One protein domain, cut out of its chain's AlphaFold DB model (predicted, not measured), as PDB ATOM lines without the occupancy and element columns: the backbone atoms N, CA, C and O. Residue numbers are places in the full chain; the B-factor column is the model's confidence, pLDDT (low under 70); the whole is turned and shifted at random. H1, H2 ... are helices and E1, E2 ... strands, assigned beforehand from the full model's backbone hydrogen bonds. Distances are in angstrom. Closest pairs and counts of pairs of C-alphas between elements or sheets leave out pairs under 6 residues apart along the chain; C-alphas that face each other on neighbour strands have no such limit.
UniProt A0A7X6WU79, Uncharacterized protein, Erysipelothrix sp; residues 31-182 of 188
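AT A GLANCE: This is residues 31 to 182 of the 188 residues of an uncharacterized protein of Erysipelothrix sp (UniProt A0A7X6WU79). The domain is a long, narrow, barrel-like tube: two strongly twisted four-stranded sheets, E1 E3 E7 E5 and E2 E8 E4 E6, partly enclose the long axis and come together at E1 by E2 and at E5 by E4, without joining into one closed sheet. The short helices H1 and H2 sit at one end of the tube together with the link of residues 59 to 80, while the link of residues 91 to 102 extends beyond the other end. The printed part has 152 residues, with two named helices and eight named strands in the order E1 E2 E3 E4 H1 E5 E6 E7 H2 E8; it is mostly strand, and 76 residues are in named elements. The first sheet is mixed, the second all antiparallel. The whole is elongated, spanning 57 by 30 by 26 A, and only just compact, close to loose, with a radius of gyration of the C-alphas of 17.6 A.

IN THESE COORDINATES: The printed part begins at Leu 31, and its first named element is E1, residues 42 to 45, with C-alpha 42 at (178.547, 130.204, 217.618). E2, residues 52 to 58, is 18.8 A long, and E3, residues 81 to 90, is 28.3 A. E4, residues 103 to 115, is the longest strand by residues and measures 37.3 A, from C-alpha 103 at (175.615, 147.460, 225.912). H1, residues 121 to 127, is 10.0 A long and is followed directly by E5, residues 128 to 132, of 13.5 A. E6 holds residues 139 to 141, and E7, residues 147 to 155, is 26.3 A long. H2 is residues 162 to 169, 10.2 A. E8, residues 172 to 181, is 29.5 A long and ends with C-alpha 181 at (182.609, 145.985, 219.798).

HOW THE PARTS SIT: In the first sheet E1 is an edge strand, parallel to E3, with N 43 and O 87 at 2.8 A, within hydrogen-bond range. E3 and E7 are antiparallel at 157 degrees, with N 84 and O 151 at 2.8 A. E7 and the other edge strand, E5, are antiparallel at 170 degrees, with N 131 and O 152 at 2.9 A. In the second sheet, which is curled like part of a barrel, the edge strand E2 is antiparallel to E8, with N 55 and O 177 at 2.8 A. E8 and E4 are antiparallel at 163 degrees, with N 109 and O 178 at 2.8 A. The pairing of E4 is staggered: residues 103 to 105 pair with E6, where N 104 and O 140 are 3.0 A apart, and residues 106 to 115 with E8. Between the sheets, the closest C-alphas of E1 and E2 are those of Ile 45 and Thr 53, 6.8 A apart, and those of E4 and E5 are Pro 110 and Val 130, also 6.8 A. E7 and E8 are apart. H1 only grazes both sheets; its closest C-alpha pair with E4 is Ala 121 and Thr 113, 6.9 A. H2 only grazes the second sheet, with residues 167 to 169, and is not on the first. H1 and H2 are near each other, and in both every O i to N i+4 pair is within hydrogen-bond range.

THE WHOLE: The two C-alphas farthest apart, those of Thr 97 and Lys 162, are 57.1 A apart. The printed part has no cut. The links from E2 to E3, 22 residues, and from E3 to E4, 12 residues, are long; in the former, residues 66 to 67 pair parallel with residues 78 to 79. The mean pLDDT of the printed part is 74.7, and residues 31 to 65, residues 92 to 101 and residue 182 are under 70.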
ATOM      1  N   LEU A  31     180.688 125.261 186.756       31.36
ATOM      2  CA  LEU A  31     181.546 125.808 187.794       31.36
ATOM      3  C   LEU A  31     181.542 124.805 188.938       31.36
ATOM      4  O   LEU A  31     180.663 124.799 189.792       31.36
ATOM      5  N   ASN A  32     182.497 123.884 188.876       33.81
ATOM      6  CA  ASN A  32     182.652 122.831 189.862       33.81
ATOM      7  C   ASN A  32     183.851 123.186 190.740       33.81
ATOM      8  O   ASN A  32     185.001 123.042 190.317       33.81
ATOM      9  N   VAL A  33     183.585 123.706 191.936       26.20
ATOM     10  CA  VAL A  33     184.627 124.044 192.908       26.20
ATOM     11  C   VAL A  33     184.198 123.519 194.272       26.20
ATOM     12  O   VAL A  33     183.175 123.921 194.815       26.20
ATOM     13  N   ASN A  34     184.974 122.565 194.786       28.92
ATOM     14  CA  ASN A  34     184.825 121.989 196.117       28.92
ATOM     15  C   ASN A  34     185.647 122.794 197.136       28.92
ATOM     16  O   ASN A  34     186.871 122.854 196.993       28.92
ATOM     17  N   ALA A  35     185.007 123.254 198.212       29.64
ATOM     18  CA  ALA A  35     185.291 122.887 199.607       29.64
ATOM     19  C   ALA A  35     184.345 123.653 200.551       29.64
ATOM     20  O   ALA A  35     183.934 124.766 200.267       29.64
ATOM     21  N   ALA A  36     183.975 123.022 201.665       39.16
ATOM     22  CA  ALA A  36     182.936 123.470 202.589       39.16
ATOM     23  C   ALA A  36     183.285 124.750 203.373       39.16
ATOM     24  O   ALA A  36     184.431 124.929 203.785       39.16
ATOM     25  N   SER A  37     182.263 125.549 203.705       43.91
ATOM     26  CA  SER A  37     182.364 126.569 204.753       43.91
ATOM     27  C   SER A  37     181.133 126.636 205.660       43.91
ATOM     28  O   SER A  37     180.010 126.300 205.287       43.91
ATOM     29  N   ALA A  38     181.404 126.996 206.910       46.25
ATOM     30  CA  ALA A  38     180.661 126.623 208.103       46.25
ATOM     31  C   ALA A  38     179.508 127.585 208.448       46.25
ATOM     32  O   ALA A  38     179.669 128.531 209.221       46.25
ATOM     33  N   ASN A  39     178.332 127.297 207.892       53.09
ATOM     34  CA  ASN A  39     177.067 127.945 208.235       53.09
ATOM     35  C   ASN A  39     176.599 127.543 209.657       53.09
ATOM     36  O   ASN A  39     176.633 126.359 210.000       53.09
ATOM     37  N   GLY A  40     176.164 128.504 210.485       51.53
ATOM     38  CA  GLY A  40     175.528 128.236 211.786       51.53
ATOM     39  C   GLY A  40     176.449 128.118 213.013       51.53
ATOM     40  O   GLY A  40     176.047 127.523 214.016       51.53
ATOM     41  N   GLN A  41     177.668 128.664 212.976       59.12
ATOM     42  CA  GLN A  41     178.584 128.635 214.127       59.12
ATOM     43  C   GLN A  41     178.221 129.651 215.224       59.12
ATOM     44  O   GLN A  41     177.673 130.725 214.969       59.12
ATOM     45  N   THR A  42     178.569 129.295 216.464       55.72
ATOM     46  CA  THR A  42     178.547 130.204 217.618       55.72
ATOM     47  C   THR A  42     179.925 130.834 217.794       55.72
ATOM     48  O   THR A  42     180.924 130.119 217.813       55.72
ATOM     49  N   LEU A  43     179.969 132.156 217.928       51.75
ATOM     50  CA  LEU A  43     181.182 132.958 218.036       51.75
ATOM     51  C   LEU A  43     181.180 133.725 219.352       51.75
ATOM     52  O   LEU A  43     180.277 134.525 219.591       51.75
ATOM     53  N   THR A  44     182.209 133.512 220.166       57.19
ATOM     54  CA  THR A  44     182.390 134.220 221.435       57.19
ATOM     55  C   THR A  44     183.469 135.278 221.303       57.19
ATOM     56  O   THR A  44     184.616 134.966 220.991       57.19
ATOM     57  N   ILE A  45     183.084 136.530 221.539       60.91
ATOM     58  CA  ILE A  45     183.975 137.688 221.578       60.91
ATOM     59  C   ILE A  45     184.275 137.986 223.053       60.91
ATOM     60  O   ILE A  45     183.343 138.097 223.850       60.91
ATOM     61  N   GLY A  46     185.557 138.086 223.415       43.41
ATOM     62  CA  GLY A  46     185.992 138.439 224.776       43.41
ATOM     63  C   GLY A  46     185.763 139.917 225.126       43.41
ATOM     64  O   GLY A  46     185.463 140.727 224.245       43.41
ATOM     65  N   SER A  47     185.919 140.286 226.400       42.88
ATOM     66  CA  SER A  47     185.971 141.679 226.877       42.88
ATOM     67  C   SER A  47     187.423 142.182 227.006       42.88
ATOM     68  O   SER A  47     188.362 141.406 227.172       42.88
ATOM     69  N   GLY A  48     187.612 143.497 226.855       43.03
ATOM     70  CA  GLY A  48     188.910 144.188 226.804       43.03
ATOM     71  C   GLY A  48     188.858 145.371 225.827       43.03
ATOM     72  O   GLY A  48     187.909 145.471 225.048       43.03
ATOM     73  N   GLU A  49     189.826 146.298 225.859       47.31
ATOM     74  CA  GLU A  49     189.883 147.384 224.861       47.31
ATOM     75  C   GLU A  49     189.793 146.812 223.431       47.31
ATOM     76  O   GLU A  49     190.494 145.856 223.108       47.31
ATOM     77  N   ASN A  50     188.922 147.397 222.592       47.78
ATOM     78  CA  ASN A  50     188.727 147.086 221.167       47.78
ATOM     79  C   ASN A  50     188.995 145.617 220.775       47.78
ATOM     80  O   ASN A  50     189.989 145.306 220.112       47.78
ATOM     81  N   VAL A  51     188.087 144.704 221.128       57.16
ATOM     82  CA  VAL A  51     188.231 143.292 220.747       57.16
ATOM     83  C   VAL A  51     187.862 143.099 219.278       57.16
ATOM     84  O   VAL A  51     186.745 143.403 218.869       57.16
ATOM     85  N   LYS A  52     188.804 142.575 218.481       57.19
ATOM     86  CA  LYS A  52     188.608 142.215 217.069       57.19
ATOM     87  C   LYS A  52     188.727 140.708 216.895       57.19
ATOM     88  O   LYS A  52     189.778 140.141 217.176       57.19
ATOM     89  N   THR A  53     187.679 140.073 216.383       55.25
ATOM     90  CA  THR A  53     187.700 138.655 215.997       55.25
ATOM     91  C   THR A  53     187.641 138.551 214.481       55.25
ATOM     92  O   THR A  53     186.706 139.070 213.869       55.25
ATOM     93  N   LEU A  54     188.639 137.906 213.875       47.31
ATOM     94  CA  LEU A  54     188.699 137.669 212.434       47.31
ATOM     95  C   LEU A  54     188.188 136.264 212.116       47.31
ATOM     96  O   LEU A  54     188.644 135.286 212.705       47.31
ATOM     97  N   ILE A  55     187.276 136.173 211.154       57.50
ATOM     98  CA  ILE A  55     186.764 134.918 210.612       57.50
ATOM     99  C   ILE A  55     186.965 134.936 209.114       57.50
ATOM    100  O   ILE A  55     186.471 135.825 208.423       57.50
ATOM    101  N   GLU A  56     187.666 133.937 208.608       54.97
ATOM    102  CA  GLU A  56     187.846 133.750 207.178       54.97
ATOM    103  C   GLU A  56     186.878 132.673 206.693       54.97
ATOM    104  O   GLU A  56     187.008 131.496 207.025       54.97
ATOM    105  N   VAL A  57     185.894 133.083 205.894       62.44
ATOM    106  CA  VAL A  57     185.050 132.168 205.131       62.44
ATOM    107  C   VAL A  57     185.747 131.942 203.799       62.44
ATOM    108  O   VAL A  57     185.590 132.700 202.835       62.44
ATOM    109  N   THR A  58     186.590 130.916 203.765       56.19
ATOM    110  CA  THR A  58     187.174 130.440 202.513       56.19
ATOM    111  C   THR A  58     186.117 129.651 201.757       56.19
ATOM    112  O   THR A  58     185.476 128.790 202.359       56.19
ATOM    113  N   ASP A  59     185.987 129.913 200.454       56.88
ATOM    114  CA  ASP A  59     185.080 129.185 199.556       56.88
ATOM    115  C   ASP A  59     183.589 129.463 199.848       56.88
ATOM    116  O   ASP A  59     182.810 128.602 200.247       56.88
ATOM    117  N   VAL A  60     183.179 130.720 199.652       55.66
ATOM    118  CA  VAL A  60     181.794 131.210 199.835       55.66
ATOM    119  C   VAL A  60     180.804 130.710 198.755       55.66
ATOM    120  O   VAL A  60     179.820 131.383 198.449       55.66
ATOM    121  N   ALA A  61     181.044 129.546 198.153       54.12
ATOM    122  CA  ALA A  61     180.117 128.913 197.223       54.12
ATOM    123  C   ALA A  61     179.531 127.650 197.862       54.12
ATOM    124  O   ALA A  61     180.232 126.663 198.076       54.12
ATOM    125  N   ASP A  62     178.228 127.661 198.145       53.25
ATOM    126  CA  ASP A  62     177.496 126.413 198.338       53.25
ATOM    127  C   ASP A  62     177.644 125.587 197.051       53.25
ATOM    128  O   ASP A  62     177.212 125.994 195.973       53.25
ATOM    129  N   THR A  63     178.299 124.433 197.161       57.19
ATOM    130  CA  THR A  63     178.689 123.565 196.033       57.19
ATOM    131  C   THR A  63     177.524 123.072 195.168       57.19
ATOM    132  O   THR A  63     177.740 122.443 194.135       57.19
ATOM    133  N   THR A  64     176.282 123.313 195.587       63.44
ATOM    134  CA  THR A  64     175.087 122.816 194.905       63.44
ATOM    135  C   THR A  64     174.541 123.767 193.844       63.44
ATOM    136  O   THR A  64     173.784 123.317 192.981       63.44
ATOM    137  N   LYS A  65     174.894 125.063 193.883       69.69
ATOM    138  CA  LYS A  65     174.298 126.077 193.000       69.69
ATOM    139  C   LYS A  65     175.323 127.039 192.410       69.69
ATOM    140  O   LYS A  65     176.291 127.450 193.038       69.69
ATOM    141  N   LEU A  66     175.075 127.432 191.169       77.81
ATOM    142  CA  LEU A  66     175.897 128.371 190.428       77.81
ATOM    143  C   LEU A  66     175.570 129.807 190.846       77.81
ATOM    144  O   LEU A  66     174.424 130.243 190.724       77.81
ATOM    145  N   LEU A  67     176.581 130.557 191.284       80.19
ATOM    146  CA  LEU A  67     176.426 131.977 191.590       80.19
ATOM    147  C   LEU A  67     176.430 132.800 190.295       80.19
ATOM    148  O   LEU A  67     177.431 132.845 189.581       80.19
ATOM    149  N   VAL A  68     175.321 133.475 190.003       84.94
ATOM    150  CA  VAL A  68     175.136 134.324 188.817       84.94
ATOM    151  C   VAL A  68     174.636 135.712 189.222       84.94
ATOM    152  O   VAL A  68     174.058 135.855 190.298       84.94
ATOM    153  N   PRO A  69     174.810 136.749 188.386       87.69
ATOM    154  CA  PRO A  69     174.246 138.063 188.672       87.69
ATOM    155  C   PRO A  69     172.726 138.021 188.919       87.69
ATOM    156  O   PRO A  69     172.035 137.186 188.332       87.69
ATOM    157  N   VAL A  70     172.190 138.933 189.744       86.19
ATOM    158  CA  VAL A  70     170.761 138.950 190.152       86.19
ATOM    159  C   VAL A  70     169.767 138.822 188.993       86.19
ATOM    160  O   VAL A  70     168.804 138.070 189.104       86.19
ATOM    161  N   ASP A  71     170.043 139.455 187.852       84.06
ATOM    162  CA  ASP A  71     169.160 139.444 186.676       84.06
ATOM    163  C   ASP A  71     169.405 138.253 185.726       84.06
ATOM    164  O   ASP A  71     168.882 138.205 184.609       84.06
ATOM    165  N   ARG A  72     170.249 137.297 186.133       78.38
ATOM    166  CA  ARG A  72     170.700 136.161 185.314       78.38
ATOM    167  C   ARG A  72     170.318 134.796 185.885       78.38
ATOM    168  O   ARG A  72     170.663 133.788 185.272       78.38
ATOM    169  N   VAL A  73     169.582 134.753 186.996       82.50
ATOM    170  CA  VAL A  73     169.019 133.513 187.550       82.50
ATOM    171  C   VAL A  73     167.888 133.028 186.642       82.50
ATOM    172  O   VAL A  73     166.834 133.654 186.561       82.50
ATOM    173  N   VAL A  74     168.100 131.912 185.945       83.62
ATOM    174  CA  VAL A  74     167.123 131.337 185.002       83.62
ATOM    175  C   VAL A  74     166.578 129.976 185.431       83.62
ATOM    176  O   VAL A  74     165.600 129.505 184.853       83.62
ATOM    177  N   ASN A  75     167.193 129.322 186.418       83.31
ATOM    178  CA  ASN A  75     166.742 128.034 186.944       83.31
ATOM    179  C   ASN A  75     167.135 127.843 188.421       83.31
ATOM    180  O   ASN A  75     167.860 128.643 189.001       83.31
ATOM    181  N   GLU A  76     166.648 126.761 189.022       81.12
ATOM    182  CA  GLU A  76     166.810 126.432 190.447       81.12
ATOM    183  C   GLU A  76     168.233 126.044 190.878       81.12
ATOM    184  O   GLU A  76     168.543 126.090 192.076       81.12
ATOM    185  N   ASN A  77     169.096 125.716 189.908       81.88
ATOM    186  CA  ASN A  77     170.516 125.428 190.115       81.88
ATOM    187  C   ASN A  77     171.362 126.707 190.127       81.88
ATOM    188  O   ASN A  77     172.583 126.629 190.206       81.88
ATOM    189  N   GLN A  78     170.734 127.879 190.023       81.50
ATOM    190  CA  GLN A  78     171.390 129.175 190.058       81.50
ATOM    191  C   GLN A  78     170.893 129.991 191.245       81.50
ATOM    192  O   GLN A  78     169.712 129.983 191.588       81.50
ATOM    193  N   VAL A  79     171.812 130.721 191.859       85.31
ATOM    194  CA  VAL A  79     171.532 131.689 192.917       85.31
ATOM    195  C   VAL A  79     172.274 132.974 192.622       85.31
ATOM    196  O   VAL A  79     173.291 132.968 191.937       85.31
ATOM    197  N   SER A  80     171.774 134.083 193.145       86.56
ATOM    198  CA  SER A  80     172.446 135.378 193.057       86.56
ATOM    199  C   SER A  80     173.018 135.857 194.378       86.56
ATOM    200  O   SER A  80     173.743 136.853 194.417       86.56
ATOM    201  N   SER A  81     172.740 135.135 195.460       89.44
ATOM    202  CA  SER A  81     173.245 135.454 196.779       89.44
ATOM    203  C   SER A  81     173.491 134.214 197.625       89.44
ATOM    204  O   SER A  81     172.881 133.162 197.429       89.44
ATOM    205  N   TYR A  82     174.388 134.386 198.591       85.19
ATOM    206  CA  TYR A  82     174.631 133.461 199.685       85.19
ATOM    207  C   TYR A  82     174.455 134.187 201.009       85.19
ATOM    208  O   TYR A  82     174.958 135.301 201.180       85.19
ATOM    209  N   THR A  83     173.768 133.535 201.941       87.62
ATOM    210  CA  THR A  83     173.547 134.039 203.296       87.62
ATOM    211  C   THR A  83     174.344 133.204 204.285       87.62
ATOM    212  O   THR A  83     174.261 131.975 204.278       87.62
ATOM    213  N   TYR A  84     175.101 133.887 205.137       84.50
ATOM    214  CA  TYR A  84     175.889 133.307 206.217       84.50
ATOM    215  C   TYR A  84     175.338 133.797 207.545       84.50
ATOM    216  O   TYR A  84     175.419 134.991 207.841       84.50
ATOM    217  N   ASP A  85     174.804 132.877 208.342       85.06
ATOM    218  CA  ASP A  85     174.225 133.196 209.640       85.06
ATOM    219  C   ASP A  85     175.159 132.762 210.775       85.06
ATOM    220  O   ASP A  85     175.647 131.626 210.827       85.06
ATOM    221  N   TYR A  86     175.382 133.682 211.709       81.75
ATOM    222  CA  TYR A  86     176.226 133.510 212.885       81.75
ATOM    223  C   TYR A  86     175.450 133.848 214.150       81.75
ATOM    224  O   TYR A  86     174.641 134.777 214.174       81.75
ATOM    225  N   LYS A  87     175.754 133.132 215.232       83.62
ATOM    226  CA  LYS A  87     175.315 133.494 216.581       83.62
ATOM    227  C   LYS A  87     176.495 134.066 217.339       83.62
ATOM    228  O   LYS A  87     177.487 133.368 217.519       83.62
ATOM    229  N   VAL A  88     176.398 135.313 217.777       79.50
ATOM    230  CA  VAL A  88     177.495 136.016 218.446       79.50
ATOM    231  C   VAL A  88     177.119 136.272 219.899       79.50
ATOM    232  O   VAL A  88     176.053 136.819 220.169       79.50
ATOM    233  N   ASN A  89     177.981 135.888 220.838       80.38
ATOM    234  CA  ASN A  89     177.912 136.340 222.228       80.38
ATOM    235  C   ASN A  89     179.131 137.194 222.577       80.38
ATOM    236  O   ASN A  89     180.250 136.927 222.134       80.38
ATOM    237  N   TRP A  90     178.900 138.202 223.412       78.44
ATOM    238  CA  TRP A  90     179.950 138.992 224.041       78.44
ATOM    239  C   TRP A  90     180.046 138.572 225.502       78.44
ATOM    240  O   TRP A  90     179.046 138.618 226.214       78.44
ATOM    241  N   TYR A  91     181.211 138.100 225.933       71.94
ATOM    242  CA  TYR A  91     181.391 137.510 227.257       71.94
ATOM    243  C   TYR A  91     182.677 138.012 227.915       71.94
ATOM    244  O   TYR A  91     183.710 138.113 227.253       71.94
ATOM    245  N   ASP A  92     182.605 138.283 229.218       66.00
ATOM    246  CA  ASP A  92     183.769 138.504 230.076       66.00
ATOM    247  C   ASP A  92     184.038 137.240 230.897       66.00
ATOM    248  O   ASP A  92     183.174 136.798 231.656       66.00
ATOM    249  N   ALA A  93     185.220 136.651 230.726       54.41
ATOM    250  CA  ALA A  93     185.624 135.450 231.448       54.41
ATOM    251  C   ALA A  93     186.352 135.738 232.774       54.41
ATOM    252  O   ALA A  93     186.476 134.824 233.587       54.41
ATOM    253  N   ASP A  94     186.813 136.972 233.000       50.84
ATOM    254  CA  ASP A  94     187.806 137.302 234.027       50.84
ATOM    255  C   ASP A  94     187.275 138.195 235.167       50.84
ATOM    256  O   ASP A  94     188.047 138.556 236.055       50.84
ATOM    257  N   ASP A  95     185.976 138.540 235.190       46.94
ATOM    258  CA  ASP A  95     185.346 139.416 236.214       46.94
ATOM    259  C   ASP A  95     186.112 140.751 236.401       46.94
ATOM    260  O   ASP A  95     186.057 141.431 237.431       46.94
ATOM    261  N   ALA A  96     186.889 141.120 235.379       44.81
ATOM    262  CA  ALA A  96     187.851 142.199 235.412       44.81
ATOM    263  C   ALA A  96     187.133 143.490 235.046       44.81
ATOM    264  O   ALA A  96     187.254 143.938 233.915       44.81
ATOM    265  N   THR A  97     186.366 144.046 235.998       45.19
ATOM    266  CA  THR A  97     185.704 145.369 235.954       45.19
ATOM    267  C   THR A  97     185.724 145.998 234.563       45.19
ATOM    268  O   THR A  97     186.528 146.896 234.287       45.19
ATOM    269  N   VAL A  98     184.868 145.497 233.670       47.81
ATOM    270  CA  VAL A  98     184.618 146.178 232.404       47.81
ATOM    271  C   VAL A  98     184.173 147.579 232.792       47.81
ATOM    272  O   VAL A  98     183.382 147.748 233.726       47.81
ATOM    273  N   GLY A  99     184.702 148.604 232.122       51.97
ATOM    274  CA  GLY A  99     184.091 149.929 232.203       51.97
ATOM    275  C   GLY A  99     182.572 149.797 232.029       51.97
ATOM    276  O   GLY A  99     182.105 148.829 231.441       51.97
ATOM    277  N   SER A 100     181.795 150.742 232.550       53.34
ATOM    278  CA  SER A 100     180.327 150.679 232.716       53.34
ATOM    279  C   SER A 100     179.469 150.431 231.452       53.34
ATOM    280  O   SER A 100     178.262 150.658 231.477       53.34
ATOM    281  N   LEU A 101     180.055 150.032 230.324       61.50
ATOM    282  CA  LEU A 101     179.367 149.634 229.107       61.50
ATOM    283  C   LEU A 101     178.940 148.173 229.170       61.50
ATOM    284  O   LEU A 101     179.675 147.254 228.824       61.50
ATOM    285  N   GLU A 102     177.679 147.990 229.527       72.94
ATOM    286  CA  GLU A 102     176.995 146.701 229.457       72.94
ATOM    287  C   GLU A 102     176.340 146.477 228.081       72.94
ATOM    288  O   GLU A 102     175.860 145.384 227.790       72.94
ATOM    289  N   LYS A 103     176.302 147.499 227.211       82.06
ATOM    290  CA  LYS A 103     175.615 147.460 225.912       82.06
ATOM    291  C   LYS A 103     176.281 148.369 224.878       82.06
ATOM    292  O   LYS A 103     176.609 149.510 225.188       82.06
ATOM    293  N   THR A 104     176.421 147.881 223.649       84.25
ATOM    294  CA  THR A 104     176.919 148.644 222.489       84.25
ATOM    295  C   THR A 104     176.391 148.037 221.183       84.25
ATOM    296  O   THR A 104     175.616 147.079 221.215       84.25
ATOM    297  N   ASP A 105     176.803 148.579 220.041       88.12
ATOM    298  CA  ASP A 105     176.575 147.979 218.731       88.12
ATOM    299  C   ASP A 105     177.761 147.090 218.327       88.12
ATOM    300  O   ASP A 105     178.931 147.479 218.398       88.12
ATOM    301  N   LEU A 106     177.449 145.880 217.867       85.12
ATOM    302  CA  LEU A 106     178.392 144.981 217.219       85.12
ATOM    303  C   LEU A 106     178.670 145.483 215.798       85.12
ATOM    304  O   LEU A 106     177.784 145.537 214.943       85.12
ATOM    305  N   ILE A 107     179.930 145.800 215.537       86.25
ATOM    306  CA  ILE A 107     180.440 146.198 214.232       86.25
ATOM    307  C   ILE A 107     180.946 144.947 213.518       86.25
ATOM    308  O   ILE A 107     181.798 144.224 214.029       86.25
ATOM    309  N   VAL A 108     180.457 144.711 212.302       84.81
ATOM    310  CA  VAL A 108     180.926 143.617 211.443       84.81
ATOM    311  C   VAL A 108     181.428 144.213 210.139       84.81
ATOM    312  O   VAL A 108     180.666 144.814 209.387       84.81
ATOM    313  N   THR A 109     182.722 144.062 209.879       85.00
ATOM    314  CA  THR A 109     183.367 144.583 208.670       85.00
ATOM    315  C   THR A 109     183.677 143.433 207.717       85.00
ATOM    316  O   THR A 109     184.582 142.642 208.008       85.00
ATOM    317  N   PRO A 110     182.940 143.305 206.599       88.31
ATOM    318  CA  PRO A 110     183.236 142.319 205.576       88.31
ATOM    319  C   PRO A 110     184.324 142.807 204.615       88.31
ATOM    320  O   PRO A 110     184.335 143.961 204.189       88.31
ATOM    321  N   VAL A 111     185.197 141.892 204.208       86.69
ATOM    322  CA  VAL A 111     186.185 142.081 203.147       86.69
ATOM    323  C   VAL A 111     186.045 140.929 202.163       86.69
ATOM    324  O   VAL A 111     186.280 139.770 202.504       86.69
ATOM    325  N   LEU A 112     185.648 141.251 200.933       87.56
ATOM    326  CA  LEU A 112     185.492 140.279 199.857       87.56
ATOM    327  C   LEU A 112     186.723 140.291 198.953       87.56
ATOM    328  O   LEU A 112     187.147 141.345 198.482       87.56
ATOM    329  N   THR A 113     187.272 139.114 198.672       86.69
ATOM    330  CA  THR A 113     188.400 138.945 197.750       86.69
ATOM    331  C   THR A 113     188.154 137.780 196.802       86.69
ATOM    332  O   THR A 113     187.452 136.831 197.143       86.69
ATOM    333  N   ILE A 114     188.753 137.830 195.610       85.00
ATOM    334  CA  ILE A 114     188.804 136.691 194.689       85.00
ATOM    335  C   ILE A 114     190.271 136.361 194.437       85.00
ATOM    336  O   ILE A 114     190.937 137.020 193.634       85.00
ATOM    337  N   THR A 115     190.803 135.351 195.122       83.44
ATOM    338  CA  THR A 115     192.196 134.931 194.932       83.44
ATOM    339  C   THR A 115     192.372 134.234 193.584       83.44
ATOM    340  O   THR A 115     191.420 133.713 193.004       83.44
ATOM    341  N   ASN A 116     193.593 134.277 193.041       80.38
ATOM    342  CA  ASN A 116     193.961 133.708 191.734       80.38
ATOM    343  C   ASN A 116     193.207 134.281 190.512       80.38
ATOM    344  O   ASN A 116     193.336 133.753 189.413       80.38
ATOM    345  N   SER A 117     192.468 135.381 190.674       84.62
ATOM    346  CA  SER A 117     191.705 136.024 189.591       84.62
ATOM    347  C   SER A 117     192.461 137.162 188.890       84.62
ATOM    348  O   SER A 117     192.201 137.480 187.729       84.62
ATOM    349  N   GLY A 118     193.388 137.820 189.596       86.31
ATOM    350  CA  GLY A 118     193.992 139.074 189.137       86.31
ATOM    351  C   GLY A 118     192.963 140.197 188.941       86.31
ATOM    352  O   GLY A 118     193.133 141.014 188.032       86.31
ATOM    353  N   LEU A 119     191.868 140.177 189.708       88.81
ATOM    354  CA  LEU A 119     190.898 141.268 189.832       88.81
ATOM    355  C   LEU A 119     191.293 142.187 190.990       88.81
ATOM    356  O   LEU A 119     191.817 141.720 192.003       88.81
ATOM    357  N   THR A 120     191.036 143.486 190.847       91.44
ATOM    358  CA  THR A 120     191.227 144.453 191.940       91.44
ATOM    359  C   THR A 120     190.017 144.478 192.875       91.44
ATOM    360  O   THR A 120     188.936 143.996 192.527       91.44
ATOM    361  N   ALA A 121     190.181 145.057 194.068       88.88
ATOM    362  CA  ALA A 121     189.085 145.205 195.025       88.88
ATOM    363  C   ALA A 121     187.939 146.056 194.453       88.88
ATOM    364  O   ALA A 121     186.774 145.727 194.647       88.88
ATOM    365  N   GLU A 122     188.260 147.100 193.688       90.38
ATOM    366  CA  GLU A 122     187.276 147.970 193.041       90.38
ATOM    367  C   GLU A 122     186.436 147.191 192.027       90.38
ATOM    368  O   GLU A 122     185.213 147.268 192.059       90.38
ATOM    369  N   GLN A 123     187.073 146.360 191.195       90.38
ATOM    370  CA  GLN A 123     186.364 145.509 190.234       90.38
ATOM    371  C   GLN A 123     185.440 144.511 190.936       90.38
ATOM    372  O   GLN A 123     184.337 144.241 190.469       90.38
ATOM    373  N   ILE A 124     185.875 143.958 192.071       90.12
ATOM    374  CA  ILE A 124     185.049 143.054 192.875       90.12
ATOM    375  C   ILE A 124     183.845 143.811 193.455       90.12
ATOM    376  O   ILE A 124     182.730 143.308 193.358       90.12
ATOM    377  N   LEU A 125     184.036 145.015 194.000       90.56
ATOM    378  CA  LEU A 125     182.961 145.844 194.563       90.56
ATOM    379  C   LEU A 125     181.985 146.384 193.509       90.56
ATOM    380  O   LEU A 125     180.822 146.640 193.819       90.56
ATOM    381  N   GLU A 126     182.421 146.534 192.258       91.69
ATOM    382  CA  GLU A 126     181.522 146.836 191.142       91.69
ATOM    383  C   GLU A 126     180.563 145.676 190.856       91.69
ATOM    384  O   GLU A 126     179.435 145.916 190.437       91.69
ATOM    385  N   MET A 127     180.983 144.431 191.089       90.50
ATOM    386  CA  MET A 127     180.216 143.224 190.767       90.50
ATOM    387  C   MET A 127     179.428 142.677 191.958       90.50
ATOM    388  O   MET A 127     178.304 142.203 191.792       90.50
ATOM    389  N   PHE A 128     179.997 142.742 193.157       92.12
ATOM    390  CA  PHE A 128     179.478 142.100 194.355       92.12
ATOM    391  C   PHE A 128     179.154 143.112 195.443       92.12
ATOM    392  O   PHE A 128     179.844 144.110 195.629       92.12
ATOM    393  N   THR A 129     178.135 142.798 196.232       94.00
ATOM    394  CA  THR A 129     177.822 143.532 197.457       94.00
ATOM    395  C   THR A 129     177.755 142.573 198.626       94.00
ATOM    396  O   THR A 129     177.161 141.503 198.504       94.00
ATOM    397  N   VAL A 130     178.315 142.973 199.763       92.44
ATOM    398  CA  VAL A 130     178.144 142.265 201.032       92.44
ATOM    399  C   VAL A 130     177.366 143.168 201.974       92.44
ATOM    400  O   VAL A 130     177.780 144.298 202.223       92.44
ATOM    401  N   THR A 131     176.238 142.686 202.479       94.12
ATOM    402  CA  THR A 131     175.432 143.393 203.477       94.12
ATOM    403  C   THR A 131     175.417 142.600 204.776       94.12
ATOM    404  O   THR A 131     175.303 141.379 204.771       94.12
ATOM    405  N   VAL A 132     175.548 143.295 205.903       92.69
ATOM    406  CA  VAL A 132     175.433 142.708 207.245       92.69
ATOM    407  C   VAL A 132     174.131 143.211 207.852       92.69
ATOM    408  O   VAL A 132     173.919 144.420 207.877       92.69
ATOM    409  N   ASN A 133     173.256 142.307 208.297       92.88
ATOM    410  CA  ASN A 133     171.951 142.602 208.904       92.88
ATOM    411  C   ASN A 133     171.155 143.675 208.137       92.88
ATOM    412  O   ASN A 133     170.538 144.553 208.734       92.88
ATOM    413  N   GLU A 134     171.200 143.637 206.800       91.31
ATOM    414  CA  GLU A 134     170.542 144.629 205.930       91.31
ATOM    415  C   GLU A 134     170.980 146.090 206.195       91.31
ATOM    416  O   GLU A 134     170.232 147.028 205.930       91.31
ATOM    417  N   GLY A 135     172.185 146.296 206.734       88.81
ATOM    418  CA  GLY A 135     172.711 147.609 207.116       88.81
ATOM    419  C   GLY A 135     172.169 148.147 208.445       88.81
ATOM    420  O   GLY A 135     172.373 149.320 208.748       88.81
ATOM    421  N   LYS A 136     171.464 147.326 209.231       88.25
ATOM    422  CA  LYS A 136     170.932 147.710 210.543       88.25
ATOM    423  C   LYS A 136     171.986 147.520 211.633       88.25
ATOM    424  O   LYS A 136     172.778 146.580 211.583       88.25
ATOM    425  N   ALA A 137     171.940 148.391 212.642       89.12
ATOM    426  CA  ALA A 137     172.719 148.235 213.865       89.12
ATOM    427  C   ALA A 137     172.387 146.904 214.561       89.12
ATOM    428  O   ALA A 137     171.243 146.436 214.526       89.12
ATOM    429  N   ILE A 138     173.397 146.300 215.187       91.75
ATOM    430  CA  ILE A 138     173.298 144.999 215.850       91.75
ATOM    431  C   ILE A 138     173.596 145.216 217.338       91.75
ATOM    432  O   ILE A 138     174.756 145.128 217.737       91.75
ATOM    433  N   PRO A 139     172.588 145.525 218.170       91.06
ATOM    434  CA  PRO A 139     172.825 145.782 219.583       91.06
ATOM    435  C   PRO A 139     173.276 144.491 220.269       91.06
ATOM    436  O   PRO A 139     172.624 143.458 220.122       91.06
ATOM    437  N   ILE A 140     174.356 144.556 221.042       87.06
ATOM    438  CA  ILE A 140     174.903 143.439 221.812       87.06
ATOM    439  C   ILE A 140     175.128 143.857 223.268       87.06
ATOM    440  O   ILE A 140     175.483 145.002 223.558       87.06
ATOM    441  N   THR A 141     174.894 142.924 224.189       86.25
ATOM    442  CA  THR A 141     175.000 143.137 225.637       86.25
ATOM    443  C   THR A 141     176.070 142.222 226.213       86.25
ATOM    444  O   THR A 141     176.124 141.040 225.866       86.25
ATOM    445  N   LEU A 142     176.919 142.773 227.080       79.94
ATOM    446  CA  LEU A 142     177.963 142.015 227.760       79.94
ATOM    447  C   LEU A 142     177.325 140.929 228.627       79.94
ATOM    448  O   LEU A 142     176.443 141.216 229.433       79.94
ATOM    449  N   SER A 143     177.768 139.685 228.452       79.31
ATOM    450  CA  SER A 143     177.225 138.505 229.136       79.31
ATOM    451  C   SER A 143     175.703 138.349 228.976       79.31
ATOM    452  O   SER A 143     175.052 137.693 229.790       79.31
ATOM    453  N   GLY A 144     175.134 138.955 227.930       81.56
ATOM    454  CA  GLY A 144     173.728 138.843 227.569       81.56
ATOM    455  C   GLY A 144     173.445 137.657 226.647       81.56
ATOM    456  O   GLY A 144     174.298 136.803 226.390       81.56
ATOM    457  N   ASP A 145     172.222 137.629 226.121       87.94
ATOM    458  CA  ASP A 145     171.811 136.633 225.136       87.94
ATOM    459  C   ASP A 145     172.612 136.754 223.826       87.94
ATOM    460  O   ASP A 145     173.076 137.828 223.435       87.94
ATOM    461  N   GLN A 146     172.739 135.630 223.114       85.88
ATOM    462  CA  GLN A 146     173.330 135.599 221.776       85.88
ATOM    463  C   GLN A 146     172.528 136.455 220.790       85.88
ATOM    464  O   GLN A 146     171.297 136.390 220.747       85.88
ATOM    465  N   VAL A 147     173.236 137.170 219.918       88.19
ATOM    466  CA  VAL A 147     172.644 137.945 218.823       88.19
ATOM    467  C   VAL A 147     172.886 137.256 217.486       88.19
ATOM    468  O   VAL A 147     173.945 136.672 217.252       88.19
ATOM    469  N   ASN A 148     171.894 137.312 216.599       91.06
ATOM    470  CA  ASN A 148     172.009 136.754 215.255       91.06
ATOM    471  C   ASN A 148     172.613 137.793 214.303       91.06
ATOM    472  O   ASN A 148     172.107 138.913 214.181       91.06
ATOM    473  N   VAL A 149     173.662 137.390 213.596       87.19
ATOM    474  CA  VAL A 149     174.290 138.165 212.528       87.19
ATOM    475  C   VAL A 149     174.079 137.427 211.215       87.19
ATOM    476  O   VAL A 149     174.490 136.280 211.089       87.19
ATOM    477  N   SER A 150     173.465 138.093 210.245       91.75
ATOM    478  CA  SER A 150     173.233 137.583 208.899       91.75
ATOM    479  C   SER A 150     174.057 138.392 207.906       91.75
ATOM    480  O   SER A 150     173.887 139.608 207.782       91.75
ATOM    481  N   VAL A 151     174.979 137.728 207.216       89.62
ATOM    482  CA  VAL A 151     175.824 138.334 206.188       89.62
ATOM    483  C   VAL A 151     175.397 137.813 204.828       89.62
ATOM    484  O   VAL A 151     175.512 136.622 204.551       89.62
ATOM    485  N   VAL A 152     174.931 138.709 203.962       91.25
ATOM    486  CA  VAL A 152     174.455 138.374 202.622       91.25
ATOM    487  C   VAL A 152     175.464 138.865 201.593       91.25
ATOM    488  O   VAL A 152     175.645 140.064 201.387       91.25
ATOM    489  N   LEU A 153     176.111 137.923 200.919       90.25
ATOM    490  CA  LEU A 153     176.914 138.167 199.728       90.25
ATOM    491  C   LEU A 153     175.997 138.090 198.506       90.25
ATOM    492  O   LEU A 153     175.308 137.096 198.327       90.25
ATOM    493  N   THR A 154     176.009 139.103 197.645       91.31
ATOM    494  CA  THR A 154     175.199 139.157 196.418       91.31
ATOM    495  C   THR A 154     176.082 139.427 195.208       91.31
ATOM    496  O   THR A 154     176.855 140.386 195.218       91.31
ATOM    497  N   PHE A 155     175.938 138.631 194.146       90.31
ATOM    498  CA  PHE A 155     176.477 138.942 192.823       90.31
ATOM    499  C   PHE A 155     175.507 139.914 192.146       90.31
ATOM    500  O   PHE A 155     174.498 139.525 191.563       90.31
ATOM    501  N   LYS A 156     175.760 141.209 192.314       90.56
ATOM    502  CA  LYS A 156     174.816 142.268 191.967       90.56
ATOM    503  C   LYS A 156     174.870 142.629 190.492       90.56
ATOM    504  O   LYS A 156     173.846 142.590 189.823       90.56
ATOM    505  N   ASN A 157     176.042 142.999 189.991       87.25
ATOM    506  CA  ASN A 157     176.172 143.506 188.634       87.25
ATOM    507  C   ASN A 157     176.890 142.500 187.752       87.25
ATOM    508  O   ASN A 157     177.833 141.826 188.167       87.25
ATOM    509  N   GLU A 158     176.450 142.434 186.504       83.06
ATOM    510  CA  GLU A 158     177.110 141.638 185.489       83.06
ATOM    511  C   GLU A 158     178.529 142.180 185.201       83.06
ATOM    512  O   GLU A 158     178.694 143.394 185.048       83.06
ATOM    513  N   PRO A 159     179.558 141.317 185.094       84.94
ATOM    514  CA  PRO A 159     180.895 141.756 184.713       84.94
ATOM    515  C   PRO A 159     180.912 142.457 183.351       84.94
ATOM    516  O   PRO A 159     180.294 142.002 182.391       84.94
ATOM    517  N   ALA A 160     181.716 143.514 183.218       86.06
ATOM    518  CA  ALA A 160     181.789 144.312 181.987       86.06
ATOM    519  C   ALA A 160     182.309 143.545 180.751       86.06
ATOM    520  O   ALA A 160     182.218 144.033 179.625       86.06
ATOM    521  N   SER A 161     182.901 142.360 180.936       84.00
ATOM    522  CA  SER A 161     183.341 141.505 179.833       84.00
ATOM    523  C   SER A 161     183.437 140.040 180.249       84.00
ATOM    524  O   SER A 161     183.652 139.722 181.421       84.00
ATOM    525  N   LYS A 162     183.412 139.147 179.253       78.44
ATOM    526  CA  LYS A 162     183.676 137.718 179.451       78.44
ATOM    527  C   LYS A 162     185.027 137.464 180.127       78.44
ATOM    528  O   LYS A 162     185.121 136.598 180.980       78.44
ATOM    529  N   ALA A 163     186.062 138.238 179.796       85.19
ATOM    530  CA  ALA A 163     187.381 138.072 180.406       85.19
ATOM    531  C   ALA A 163     187.370 138.356 181.920       85.19
ATOM    532  O   ALA A 163     188.080 137.694 182.671       85.19
ATOM    533  N   ILE A 164     186.563 139.320 182.378       83.81
ATOM    534  CA  ILE A 164     186.380 139.592 183.812       83.81
ATOM    535  C   ILE A 164     185.552 138.476 184.449       83.81
ATOM    536  O   ILE A 164     185.916 137.988 185.512       83.81
ATOM    537  N   TYR A 165     184.494 138.016 183.780       82.69
ATOM    538  CA  TYR A 165     183.710 136.884 184.269       82.69
ATOM    539  C   TYR A 165     184.548 135.611 184.425       82.69
ATOM    540  O   TYR A 165     184.522 134.989 185.480       82.69
ATOM    541  N   ASP A 166     185.359 135.256 183.428       80.12
ATOM    542  CA  ASP A 166     186.218 134.071 183.479       80.12
ATOM    543  C   ASP A 166     187.190 134.136 184.672       80.12
ATOM    544  O   ASP A 166     187.507 133.110 185.268       80.12
ATOM    545  N   LYS A 167     187.635 135.334 185.071       83.44
ATOM    546  CA  LYS A 167     188.450 135.531 186.280       83.44
ATOM    547  C   LYS A 167     187.669 135.320 187.578       83.44
ATOM    548  O   LYS A 167     188.255 134.850 188.548       83.44
ATOM    549  N   VAL A 168     186.385 135.675 187.609       82.94
ATOM    550  CA  VAL A 168     185.494 135.398 188.749       82.94
ATOM    551  C   VAL A 168     185.280 133.893 188.884       82.94
ATOM    552  O   VAL A 168     185.478 133.347 189.960       82.94
ATOM    553  N   VAL A 169     184.950 133.226 187.776       78.06
ATOM    554  CA  VAL A 169     184.678 131.782 187.707       78.06
ATOM    555  C   VAL A 169     185.896 130.943 188.085       78.06
ATOM    556  O   VAL A 169     185.784 129.993 188.846       78.06
ATOM    557  N   ASN A 170     187.072 131.274 187.557       78.88
ATOM    558  CA  ASN A 170     188.287 130.506 187.841       78.88
ATOM    559  C   ASN A 170     188.985 130.942 189.140       78.88
ATOM    560  O   ASN A 170     189.987 130.347 189.539       78.88
ATOM    561  N   GLY A 171     188.503 132.015 189.765       74.81
ATOM    562  CA  GLY A 171     189.035 132.541 191.010       74.81
ATOM    563  C   GLY A 171     188.420 131.872 192.237       74.81
ATOM    564  O   GLY A 171     187.398 131.198 192.158       74.81
ATOM    565  N   LYS A 172     189.040 132.082 193.401       82.00
ATOM    566  CA  LYS A 172     188.505 131.622 194.688       82.00
ATOM    567  C   LYS A 172     187.917 132.788 195.463       82.00
ATOM    568  O   LYS A 172     188.662 133.661 195.903       82.00
ATOM    569  N   LEU A 173     186.598 132.812 195.620       81.69
ATOM    570  CA  LEU A 173     185.901 133.844 196.384       81.69
ATOM    571  C   LEU A 173     186.107 133.590 197.887       81.69
ATOM    572  O   LEU A 173     185.794 132.510 198.388       81.69
ATOM    573  N   ASN A 174     186.647 134.577 198.604       82.88
ATOM    574  CA  ASN A 174     186.863 134.530 200.050       82.88
ATOM    575  C   ASN A 174     186.215 135.746 200.702       82.88
ATOM    576  O   ASN A 174     186.429 136.881 200.264       82.88
ATOM    577  N   LEU A 175     185.464 135.503 201.771       82.50
ATOM    578  CA  LEU A 175     184.832 136.533 202.580       82.50
ATOM    579  C   LEU A 175     185.460 136.514 203.973       82.50
ATOM    580  O   LEU A 175     185.238 135.588 204.747       82.50
ATOM    581  N   ALA A 176     186.239 137.540 204.294       81.19
ATOM    582  CA  ALA A 176     186.760 137.747 205.638       81.19
ATOM    583  C   ALA A 176     185.819 138.674 206.416       81.19
ATOM    584  O   ALA A 176     185.428 139.729 205.921       81.19
ATOM    585  N   LEU A 177     185.451 138.288 207.632       78.00
ATOM    586  CA  LEU A 177     184.583 139.042 208.526       78.00
ATOM    587  C   LEU A 177     185.370 139.421 209.775       78.00
ATOM    588  O   LEU A 177     185.902 138.555 210.464       78.00
ATOM    589  N   THR A 178     185.436 140.716 210.075       78.31
ATOM    590  CA  THR A 178     185.964 141.203 211.355       78.31
ATOM    591  C   THR A 178     184.811 141.649 212.238       78.31
ATOM    592  O   THR A 178     184.095 142.581 211.878       78.31
ATOM    593  N   PHE A 179     184.652 141.005 213.388       77.12
ATOM    594  CA  PHE A 179     183.683 141.371 214.417       77.12
ATOM    595  C   PHE A 179     184.370 142.225 215.475       77.12
ATOM    596  O   PHE A 179     185.445 141.854 215.953       77.12
ATOM    597  N   ALA A 180     183.759 143.346 215.835       74.25
ATOM    598  CA  ALA A 180     184.273 144.253 216.845       74.25
ATOM    599  C   ALA A 180     183.148 144.870 217.672       74.25
ATOM    600  O   ALA A 180     182.070 145.152 217.161       74.25
ATOM    601  N   VAL A 181     183.429 145.126 218.941       75.44
ATOM    602  CA  VAL A 181     182.609 145.985 219.798       75.44
ATOM    603  C   VAL A 181     183.385 147.279 220.028       75.44
ATOM    604  O   VAL A 181     184.578 147.216 220.329       75.44
ATOM    605  N   ASN A 182     182.747 148.440 219.847       67.38
ATOM    606  CA  ASN A 182     183.346 149.711 220.257       67.38
ATOM    607  C   ASN A 182     182.785 150.096 221.635       67.38
ATOM    608  O   ASN A 182     181.587 150.371 221.734       67.38
TER     609      ASN A 182